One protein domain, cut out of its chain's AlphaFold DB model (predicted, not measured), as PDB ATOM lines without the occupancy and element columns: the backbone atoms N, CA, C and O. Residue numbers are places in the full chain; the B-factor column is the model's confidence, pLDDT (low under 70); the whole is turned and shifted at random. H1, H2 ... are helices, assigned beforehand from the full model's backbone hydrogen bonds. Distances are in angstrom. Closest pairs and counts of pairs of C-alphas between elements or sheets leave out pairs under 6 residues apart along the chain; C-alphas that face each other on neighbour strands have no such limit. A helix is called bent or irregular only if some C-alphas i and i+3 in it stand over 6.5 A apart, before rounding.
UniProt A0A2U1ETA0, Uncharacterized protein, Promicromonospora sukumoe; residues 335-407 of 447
ATOM      1  N   MET A 335       1.426 -48.079  -0.036       88.25
ATOM      2  CA  MET A 335       1.290 -46.924  -0.926       88.25
ATOM      3  C   MET A 335       2.265 -47.007  -2.102       88.25
ATOM      4  O   MET A 335       1.866 -46.908  -3.258       88.25
ATOM      5  N   VAL A 336       3.532 -47.299  -1.828       90.12
ATOM      6  CA  VAL A 336       4.592 -47.434  -2.835       90.12
ATOM      7  C   VAL A 336       4.267 -48.554  -3.819       90.12
ATOM      8  O   VAL A 336       4.337 -48.359  -5.031       90.12
ATOM      9  N   ALA A 337       3.822 -49.707  -3.312       90.06
ATOM     10  CA  ALA A 337       3.404 -50.839  -4.138       90.06
ATOM     11  C   ALA A 337       2.208 -50.505  -5.052       90.06
ATOM     12  O   ALA A 337       2.059 -51.104  -6.118       90.06
ATOM     13  N   ARG A 338       1.361 -49.547  -4.655       90.38
ATOM     14  CA  ARG A 338       0.249 -49.035  -5.468       90.38
ATOM     15  C   ARG A 338       0.712 -48.021  -6.513       90.38
ATOM     16  O   ARG A 338       0.202 -48.054  -7.630       90.38
ATOM     17  N   LEU A 339       1.639 -47.131  -6.165       92.44
ATOM     18  CA  LEU A 339       2.116 -46.066  -7.051       92.44
ATOM     19  C   LEU A 339       3.095 -46.579  -8.117       92.44
ATOM     20  O   LEU A 339       3.029 -46.136  -9.260       92.44
ATOM     21  N   ALA A 340       3.958 -47.542  -7.785       93.19
ATOM     22  CA  ALA A 340       4.971 -48.080  -8.700       93.19
ATOM     23  C   ALA A 340       4.418 -48.505 -10.083       93.19
ATOM     24  O   ALA A 340       4.956 -48.048 -11.096       93.19
ATOM     25  N   PRO A 341       3.321 -49.291 -10.192       92.44
ATOM     26  CA  PRO A 341       2.772 -49.657 -11.499       92.44
ATOM     27  C   PRO A 341       2.227 -48.460 -12.295       92.44
ATOM     28  O   PRO A 341       2.240 -48.505 -13.520       92.44
ATOM     29  N   MET A 342       1.782 -47.381 -11.637       93.50
ATOM     30  CA  MET A 342       1.330 -46.165 -12.330       93.50
ATOM     31  C   MET A 342       2.491 -45.436 -13.014       93.50
ATOM     32  O   MET A 342       2.299 -44.779 -14.030       93.50
ATOM     33  N   LEU A 343       3.696 -45.560 -12.458       91.19
ATOM     34  CA  LEU A 343       4.884 -44.826 -12.888       91.19
ATOM     35  C   LEU A 343       5.788 -45.636 -13.833       91.19
ATOM     36  O   LEU A 343       6.793 -45.115 -14.305       91.19
ATOM     37  N   THR A 344       5.437 -46.893 -14.131       88.81
ATOM     38  CA  THR A 344       6.282 -47.815 -14.912       88.81
ATOM     39  C   THR A 344       6.355 -47.468 -16.404       88.81
ATOM     40  O   THR A 344       7.422 -47.578 -17.001       88.81
ATOM     41  N   GLU A 345       5.240 -47.074 -17.030       80.00
ATOM     42  CA  GLU A 345       5.187 -46.890 -18.494       80.00
ATOM     43  C   GLU A 345       5.509 -45.459 -18.945       80.00
ATOM     44  O   GLU A 345       6.245 -45.266 -19.911       80.00
ATOM     45  N   ASP A 346       4.966 -44.455 -18.253       85.62
ATOM     46  CA  ASP A 346       5.201 -43.037 -18.541       85.62
ATOM     47  C   ASP A 346       5.151 -42.243 -17.233       85.62
ATOM     48  O   ASP A 346       4.115 -41.694 -16.852       85.62
ATOM     49  N   ALA A 347       6.266 -42.232 -16.501       85.31
ATOM     50  CA  ALA A 347       6.360 -41.516 -15.233       85.31
ATOM     51  C   ALA A 347       5.963 -40.037 -15.385       85.31
ATOM     52  O   ALA A 347       5.167 -39.538 -14.596       85.31
ATOM     53  N   ALA A 348       6.418 -39.362 -16.445       84.31
ATOM     54  CA  ALA A 348       6.167 -37.937 -16.652       84.31
ATOM     55  C   ALA A 348       4.674 -37.615 -16.829       84.31
ATOM     56  O   ALA A 348       4.186 -36.615 -16.298       84.31
ATOM     57  N   ALA A 349       3.926 -38.460 -17.542       87.12
ATOM     58  CA  ALA A 349       2.478 -38.300 -17.668       87.12
ATOM     59  C   ALA A 349       1.715 -38.699 -16.393       87.12
ATOM     60  O   ALA A 349       0.612 -38.201 -16.161       87.12
ATOM     61  N   ASN A 350       2.287 -39.582 -15.569       91.75
ATOM     62  CA  ASN A 350       1.613 -40.179 -14.416       91.75
ATOM     63  C   ASN A 350       2.017 -39.592 -13.055       91.75
ATOM     64  O   ASN A 350       1.381 -39.926 -12.061       91.75
ATOM     65  N   GLU A 351       2.986 -38.677 -12.981       91.94
ATOM     66  CA  GLU A 351       3.394 -38.003 -11.738       91.94
ATOM     67  C   GLU A 351       2.228 -37.292 -11.036       91.94
ATOM     68  O   GLU A 351       2.030 -37.451  -9.833       91.94
ATOM     69  N   VAL A 352       1.428 -36.519 -11.776       94.25
ATOM     70  CA  VAL A 352       0.279 -35.798 -11.200       94.25
ATOM     71  C   VAL A 352      -0.836 -36.768 -10.773       94.25
ATOM     72  O   VAL A 352      -1.236 -36.693  -9.612       94.25
ATOM     73  N   PRO A 353      -1.285 -37.724 -11.612       94.50
ATOM     74  CA  PRO A 353      -2.226 -38.764 -11.182       94.50
ATOM     75  C   PRO A 353      -1.751 -39.605  -9.984       94.50
ATOM     76  O   PRO A 353      -2.552 -39.980  -9.122       94.50
ATOM     77  N   ALA A 354      -0.455 -39.922  -9.910       94.31
ATOM     78  CA  ALA A 354       0.137 -40.648  -8.788       94.31
ATOM     79  C   ALA A 354       0.080 -39.816  -7.501       94.31
ATOM     80  O   ALA A 354      -0.327 -40.329  -6.458       94.31
ATOM     81  N   MET A 355       0.395 -38.522  -7.587       94.56
ATOM     82  CA  MET A 355       0.259 -37.592  -6.469       94.56
ATOM     83  C   MET A 355      -1.200 -37.464  -6.010       94.56
ATOM     84  O   MET A 355      -1.474 -37.556  -4.816       94.56
ATOM     85  N   GLU A 356      -2.151 -37.317  -6.938       94.38
ATOM     86  CA  GLU A 356      -3.586 -37.289  -6.621       94.38
ATOM     87  C   GLU A 356      -4.026 -38.555  -5.884       94.38
ATOM     88  O   GLU A 356      -4.710 -38.484  -4.862       94.38
ATOM     89  N   THR A 357      -3.573 -39.713  -6.365       93.81
ATOM     90  CA  THR A 357      -3.850 -41.010  -5.742       93.81
ATOM     91  C   THR A 357      -3.276 -41.076  -4.332       93.81
ATOM     92  O   THR A 357      -3.978 -41.495  -3.413       93.81
ATOM     93  N   CYS A 358      -2.028 -40.651  -4.139       92.88
ATOM     94  CA  CYS A 358      -1.397 -40.667  -2.826       92.88
ATOM     95  C   CYS A 358      -2.127 -39.758  -1.832       92.88
ATOM     96  O   CYS A 358      -2.509 -40.216  -0.753       92.88
ATOM     97  N   VAL A 359      -2.386 -38.500  -2.214       91.75
ATOM     98  CA  VAL A 359      -3.092 -37.535  -1.362       91.75
ATOM     99  C   VAL A 359      -4.466 -38.080  -0.991       91.75
ATOM    100  O   VAL A 359      -4.780 -38.150   0.192       91.75
ATOM    101  N   ALA A 360      -5.242 -38.560  -1.967       90.25
ATOM    102  CA  ALA A 360      -6.590 -39.057  -1.712       90.25
ATOM    103  C   ALA A 360      -6.625 -40.279  -0.786       90.25
ATOM    104  O   ALA A 360      -7.551 -40.448   0.006       90.25
ATOM    105  N   GLN A 361      -5.618 -41.150  -0.863       88.44
ATOM    106  CA  GLN A 361      -5.524 -42.302   0.030       88.44
ATOM    107  C   GLN A 361      -5.108 -41.915   1.451       88.44
ATOM    108  O   GLN A 361      -5.616 -42.508   2.396       88.44
ATOM    109  N   ARG A 362      -4.204 -40.941   1.607       85.25
ATOM    110  CA  ARG A 362      -3.712 -40.498   2.920       85.25
ATOM    111  C   ARG A 362      -4.713 -39.616   3.662       85.25
ATOM    112  O   ARG A 362      -4.791 -39.686   4.882       85.25
ATOM    113  N   THR A 363      -5.493 -38.807   2.949       84.44
ATOM    114  CA  THR A 363      -6.528 -37.958   3.562       84.44
ATOM    115  C   THR A 363      -7.879 -38.661   3.684       84.44
ATOM    116  O   THR A 363      -8.714 -38.245   4.482       84.44
ATOM    117  N   GLY A 364      -8.125 -39.702   2.881       84.19
ATOM    118  CA  GLY A 364      -9.450 -40.308   2.736       84.19
ATOM    119  C   GLY A 364     -10.454 -39.423   1.985       84.19
ATOM    120  O   GLY A 364     -11.635 -39.768   1.910       84.19
ATOM    121  N   GLU A 365     -10.005 -38.301   1.422       84.31
ATOM    122  CA  GLU A 365     -10.819 -37.345   0.676       84.31
ATOM    123  C   GLU A 365     -10.337 -37.262  -0.771       84.31
ATOM    124  O   GLU A 365      -9.141 -37.176  -1.036       84.31
ATOM    125  N   GLU A 366     -11.263 -37.249  -1.731       85.88
ATOM    126  CA  GLU A 366     -10.884 -37.015  -3.125       85.88
ATOM    127  C   GLU A 366     -10.266 -35.621  -3.280       85.88
ATOM    128  O   GLU A 366     -10.867 -34.604  -2.921       85.88
ATOM    129  N   TRP A 367      -9.073 -35.574  -3.866       90.19
ATOM    130  CA  TRP A 367      -8.391 -34.339  -4.220       90.19
ATOM    131  C   TRP A 367      -8.022 -34.363  -5.700       90.19
ATOM    132  O   TRP A 367      -7.537 -35.370  -6.211       90.19
ATOM    133  N   ALA A 368      -8.257 -33.239  -6.376       91.44
ATOM    134  CA  ALA A 368      -7.900 -33.047  -7.773       91.44
ATOM    135  C   ALA A 368      -6.831 -31.959  -7.886       91.44
ATOM    136  O   ALA A 368      -6.964 -30.863  -7.324       91.44
ATOM    137  N   ALA A 369      -5.789 -32.252  -8.650       89.94
ATOM    138  CA  ALA A 369      -4.681 -31.359  -8.886       89.94
ATOM    139  C   ALA A 369      -5.142 -30.091  -9.621       89.94
ATOM    140  O   ALA A 369      -5.950 -30.139 -10.557       89.94
ATOM    141  N   PRO A 370      -4.615 -28.913  -9.246       89.81
ATOM    142  CA  PRO A 370      -4.898 -27.699  -9.989       89.81
ATOM    143  C   PRO A 370      -4.305 -27.795 -11.413       89.81
ATOM    144  O   PRO A 370      -3.209 -28.327 -11.574       89.81
ATOM    145  N   PRO A 371      -4.934 -27.197 -12.448       85.25
ATOM    146  CA  PRO A 371      -4.573 -27.415 -13.863       85.25
ATOM    147  C   PRO A 371      -3.142 -27.051 -14.294       85.25
ATOM    148  O   PRO A 371      -2.767 -27.292 -15.436       85.25
ATOM    149  N   ARG A 372      -2.371 -26.381 -13.434       85.06
ATOM    150  CA  ARG A 372      -0.986 -25.957 -13.702       85.06
ATOM    151  C   ARG A 372       0.043 -26.750 -12.907       85.06
ATOM    152  O   ARG A 372       1.229 -26.445 -13.000       85.06
ATOM    153  N   LEU A 373      -0.403 -27.701 -12.096       87.94
ATOM    154  CA  LEU A 373       0.495 -28.531 -11.325       87.94
ATOM    155  C   LEU A 373       1.223 -29.490 -12.266       87.94
ATOM    156  O   LEU A 373       0.611 -30.170 -13.082       87.94
ATOM    157  N   THR A 374       2.538 -29.527 -12.136       87.25
ATOM    158  CA  THR A 374       3.430 -30.467 -12.820       87.25
ATOM    159  C   THR A 374       4.421 -31.030 -11.809       87.25
ATOM    160  O   THR A 374       4.645 -30.391 -10.774       87.25
ATOM    161  N   GLY A 375       5.064 -32.161 -12.109       82.62
ATOM    162  CA  GLY A 375       6.072 -32.743 -11.218       82.62
ATOM    163  C   GLY A 375       7.171 -31.759 -10.833       82.62
ATOM    164  O   GLY A 375       7.539 -31.673  -9.670       82.62
ATOM    165  N   LYS A 376       7.601 -30.881 -11.749       83.19
ATOM    166  CA  LYS A 376       8.599 -29.827 -11.467       83.19
ATOM    167  C   LYS A 376       8.158 -28.831 -10.384       83.19
ATOM    168  O   LYS A 376       8.994 -28.236  -9.720       83.19
ATOM    169  N   SER A 377       6.853 -28.662 -10.190       85.69
ATOM    170  CA  SER A 377       6.261 -27.708  -9.243       85.69
ATOM    171  C   SER A 377       5.821 -28.326  -7.912       85.69
ATOM    172  O   SER A 377       5.147 -27.662  -7.130       85.69
ATOM    173  N   PHE A 378       6.183 -29.581  -7.627       90.88
ATOM    174  CA  PHE A 378       5.773 -30.242  -6.386       90.88
ATOM    175  C   PHE A 378       6.510 -29.764  -5.127       90.88
ATOM    176  O   PHE A 378       6.184 -30.212  -4.032       90.88
ATOM    177  N   GLY A 379       7.461 -28.833  -5.230       84.94
ATOM    178  CA  GLY A 379       8.198 -28.340  -4.063       84.94
ATOM    179  C   GLY A 379       7.329 -27.685  -2.988       84.94
ATOM    180  O   GLY A 379       7.755 -27.582  -1.843       84.94
ATOM    181  N   GLN A 380       6.104 -27.269  -3.315       87.81
ATOM    182  CA  GLN A 380       5.179 -26.677  -2.351       87.81
ATOM    183  C   GLN A 380       3.812 -27.347  -2.415       87.81
ATOM    184  O   GLN A 380       3.257 -27.555  -3.495       87.81
ATOM    185  N   ALA A 381       3.255 -27.626  -1.236       90.44
ATOM    186  CA  ALA A 381       1.917 -28.178  -1.111       90.44
ATOM    187  C   ALA A 381       0.875 -27.207  -1.706       90.44
ATOM    188  O   ALA A 381       0.862 -26.016  -1.358       90.44
ATOM    189  N   PRO A 382      -0.019 -27.680  -2.591       90.62
ATOM    190  CA  PRO A 382      -1.130 -26.881  -3.080       90.62
ATOM    191  C   PRO A 382      -2.049 -26.422  -1.944       90.62
ATOM    192  O   PRO A 382      -2.226 -27.101  -0.933       90.62
ATOM    193  N   LYS A 383      -2.702 -25.268  -2.125       86.56
ATOM    194  CA  LYS A 383      -3.643 -24.742  -1.130       86.56
ATOM    195  C   LYS A 383      -4.751 -25.763  -0.835       86.56
ATOM    196  O   LYS A 383      -5.464 -26.168  -1.748       86.56
ATOM    197  N   GLY A 384      -4.943 -26.070   0.446       85.56
ATOM    198  CA  GLY A 384      -5.953 -27.026   0.910       85.56
ATOM    199  C   GLY A 384      -5.437 -28.456   1.060       85.56
ATOM    200  O   GLY A 384      -6.188 -29.292   1.542       85.56
ATOM    201  N   VAL A 385      -4.177 -28.720   0.700       89.69
ATOM    202  CA  VAL A 385      -3.488 -29.973   1.018       89.69
ATOM    203  C   VAL A 385      -2.587 -29.738   2.224       89.69
ATOM    204  O   VAL A 385      -1.877 -28.731   2.283       89.69
ATOM    205  N   ASP A 386      -2.640 -30.649   3.192       90.06
ATOM    206  CA  ASP A 386      -1.737 -30.626   4.336       90.06
ATOM    207  C   ASP A 386      -0.278 -30.813   3.879       90.06
ATOM    208  O   ASP A 386       0.024 -31.644   3.018       90.06
ATOM    209  N   ALA A 387       0.632 -30.005   4.425       92.19
ATOM    210  CA  ALA A 387       2.019 -29.988   3.973       92.19
ATOM    211  C   ALA A 387       2.794 -31.250   4.379       92.19
ATOM    212  O   ALA A 387       3.716 -31.643   3.662       92.19
ATOM    213  N   ASP A 388       2.437 -31.893   5.489       91.62
ATOM    214  CA  ASP A 388       3.083 -33.124   5.938       91.62
ATOM    215  C   ASP A 388       2.614 -34.314   5.098       91.62
ATOM    216  O   ASP A 388       3.449 -35.062   4.583       91.62
ATOM    217  N   VAL A 389       1.310 -34.394   4.807       90.94
ATOM    218  CA  VAL A 389       0.762 -35.368   3.842       90.94
ATOM    219  C   VAL A 389       1.417 -35.213   2.471       90.94
ATOM    220  O   VAL A 389       1.788 -36.202   1.838       90.94
ATOM    221  N   TRP A 390       1.601 -33.974   2.011       93.25
ATOM    222  CA  TRP A 390       2.264 -33.701   0.740       93.25
ATOM    223  C   TRP A 390       3.699 -34.238   0.713       93.25
ATOM    224  O   TRP A 390       4.082 -34.933  -0.225       93.25
ATOM    225  N   ARG A 391       4.492 -33.964   1.756       94.31
ATOM    226  CA  ARG A 391       5.883 -34.439   1.855       94.31
ATOM    227  C   ARG A 391       5.976 -35.959   1.948       94.31
ATOM    228  O   ARG A 391       6.856 -36.533   1.314       94.31
ATOM    229  N   LEU A 392       5.062 -36.607   2.667       91.69
ATOM    230  CA  LEU A 392       4.938 -38.067   2.667       91.69
ATOM    231  C   LEU A 392       4.701 -38.612   1.258       91.69
ATOM    232  O   LEU A 392       5.394 -39.531   0.835       91.69
ATOM    233  N   CYS A 393       3.793 -37.999   0.498       93.06
ATOM    234  CA  CYS A 393       3.553 -38.409  -0.882       93.06
ATOM    235  C   CYS A 393       4.759 -38.201  -1.798       93.06
ATOM    236  O   CYS A 393       4.995 -39.025  -2.676       93.06
ATOM    237  N   LEU A 394       5.557 -37.147  -1.594       94.38
ATOM    238  CA  LEU A 394       6.809 -36.966  -2.341       94.38
ATOM    239  C   LEU A 394       7.804 -38.097  -2.071       94.38
ATOM    240  O   LEU A 394       8.480 -38.550  -2.995       94.38
ATOM    241  N   ILE A 395       7.871 -38.567  -0.825       93.12
ATOM    242  CA  ILE A 395       8.699 -39.711  -0.445       93.12
ATOM    243  C   ILE A 395       8.170 -41.001  -1.085       93.12
ATOM    244  O   ILE A 395       8.940 -41.698  -1.743       93.12
ATOM    245  N   ASP A 396       6.868 -41.283  -0.964       92.56
ATOM    246  CA  ASP A 396       6.249 -42.479  -1.554       92.56
ATOM    247  C   ASP A 396       6.443 -42.528  -3.071       92.56
ATOM    248  O   ASP A 396       6.728 -43.582  -3.635       92.56
ATOM    249  N   MET A 397       6.297 -41.383  -3.743       92.94
ATOM    250  CA  MET A 397       6.518 -41.269  -5.179       92.94
ATOM    251  C   MET A 397       7.980 -41.493  -5.559       92.94
ATOM    252  O   MET A 397       8.240 -42.205  -6.526       92.94
ATOM    253  N   SER A 398       8.929 -40.918  -4.813       91.94
ATOM    254  CA  SER A 398      10.365 -41.112  -5.056       91.94
ATOM    255  C   SER A 398      10.764 -42.584  -4.910       91.94
ATOM    256  O   SER A 398      11.461 -43.140  -5.762       91.94
ATOM    257  N   GLU A 399      10.248 -43.267  -3.886       91.94
ATOM    258  CA  GLU A 399      10.447 -44.709  -3.724       91.94
ATOM    259  C   GLU A 399       9.765 -45.510  -4.836       91.94
ATOM    260  O   GLU A 399      10.376 -46.405  -5.420       91.94
ATOM    261  N   ALA A 400       8.523 -45.175  -5.185       92.19
ATOM    262  CA  ALA A 400       7.773 -45.865  -6.229       92.19
ATOM    263  C   ALA A 400       8.438 -45.752  -7.606       92.19
ATOM    264  O   ALA A 400       8.451 -46.734  -8.347       92.19
ATOM    265  N   LEU A 401       9.029 -44.597  -7.932       90.38
ATOM    266  CA  LEU A 401       9.834 -44.408  -9.143       90.38
ATOM    267  C   LEU A 401      11.036 -45.351  -9.168       90.38
ATOM    268  O   LEU A 401      11.315 -45.956 -10.202       90.38
ATOM    269  N   GLN A 402      11.719 -45.524  -8.034       87.56
ATOM    270  CA  GLN A 402      12.858 -46.435  -7.950       87.56
ATOM    271  C   GLN A 402      12.442 -47.910  -8.028       87.56
ATOM    272  O   GLN A 402      13.124 -48.732  -8.641       87.56
ATOM    273  N   VAL A 403      11.299 -48.274  -7.450       88.12
ATOM    274  CA  VAL A 403      10.742 -49.624  -7.611       88.12
ATOM    275  C   VAL A 403      10.357 -49.876  -9.074       88.12
ATOM    276  O   VAL A 403      10.669 -50.934  -9.615       88.12
ATOM    277  N   ALA A 404       9.738 -48.898  -9.739       87.12
ATOM    278  CA  ALA A 404       9.348 -48.993 -11.145       87.12
ATOM    279  C   ALA A 404      10.557 -49.099 -12.094       87.12
ATOM    280  O   ALA A 404      10.507 -49.839 -13.076       87.12
ATOM    281  N   SER A 405      11.661 -48.403 -11.794       83.06
ATOM    282  CA  SER A 405      12.891 -48.445 -12.600       83.06
ATOM    283  C   SER A 405      13.648 -49.774 -12.473       83.06
ATOM    284  O   SER A 405      14.339 -50.186 -13.405       83.06
ATOM    285  N   THR A 406      13.508 -50.459 -11.333       77.88
ATOM    286  CA  THR A 406      14.197 -51.723 -11.029       77.88
ATOM    287  C   THR A 406      13.370 -52.965 -11.354       77.88
ATOM    288  O   THR A 406      13.930 -54.055 -11.493       77.88
ATOM    289  N   SER A 407      12.053 -52.831 -11.534       61.09
ATOM    290  CA  SER A 407      11.220 -53.897 -12.083       61.09
ATOM    291  C   SER A 407      11.511 -54.075 -13.576       61.09
ATOM    292  O   SER A 407      10.895 -53.429 -14.419       61.09
TER     293      SER A 407
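AT A GLANCE: This is residues 335 to 407 of the 447 residues of an uncharacterized protein of Promicromonospora sukumoe (UniProt A0A2U1ETA0). Two helices, H1 and H2, form a hairpin, and the longest helix, H3, packs obliquely across one side of it. A long loop, residues 364 to 386, winds from the end of H2 round to the start of H3. The printed part has 73 residues with three named helices, in the order H1, H2, H3, and no named strand; the class is all helix. It is compact, with a radius of gyration of the C-alphas of 11.3 A, and only just elongated, spanning 34 by 23 by 19 A.

HOW THE PARTS SIT: H3, residues 387 to 406, touches H2, residues 347 to 363, at a steep tilt of 46 degrees, opposite ways; their closest C-alphas, of Cys 358 and Cys 393, are 5.8 A apart. With residues 396 to 404 alone, H3 touches H1, residues 335 to 343, at a steep tilt of 59 degrees, the same way; the closest C-alphas, of Ala 340 and Ala 400, are 4.3 A apart. H1 and H2 are a helical hairpin and touch at a shallow tilt of 25 degrees, opposite ways, with the C-alphas of Leu 343 and Asn 350 closest at 5.9 A. Every O i to N i+4 pair is within hydrogen-bond range in H3, against 3 of 5 in H1 and 11 of 13 in H2.

IN THESE COORDINATES: H3 is 29.1 A long from C-alpha 387 at (2.019, -29.988, 3.973) to C-alpha 406 at (14.197, -51.723, -11.029). H2 is 23.1 A long, with a kink of 26 degrees near residue 354; it is irregular, with C-alphas 349 and 352 7.3 A apart. H1 is 12.7 A long and begins with C-alpha 335 at (1.290, -46.924, -0.926); it is only just irregular, with C-alphas 338 and 341 6.6 A apart.

THE WHOLE: The two C-alphas farthest apart, of Lys 383 and Ser 407, are 34.5 A apart. The link from H1 to H2 is tight and that from H2 to H3 is long, with 23 residues. The printed part has no cut. Its mean pLDDT is 89.0, and residue 407 is under 70.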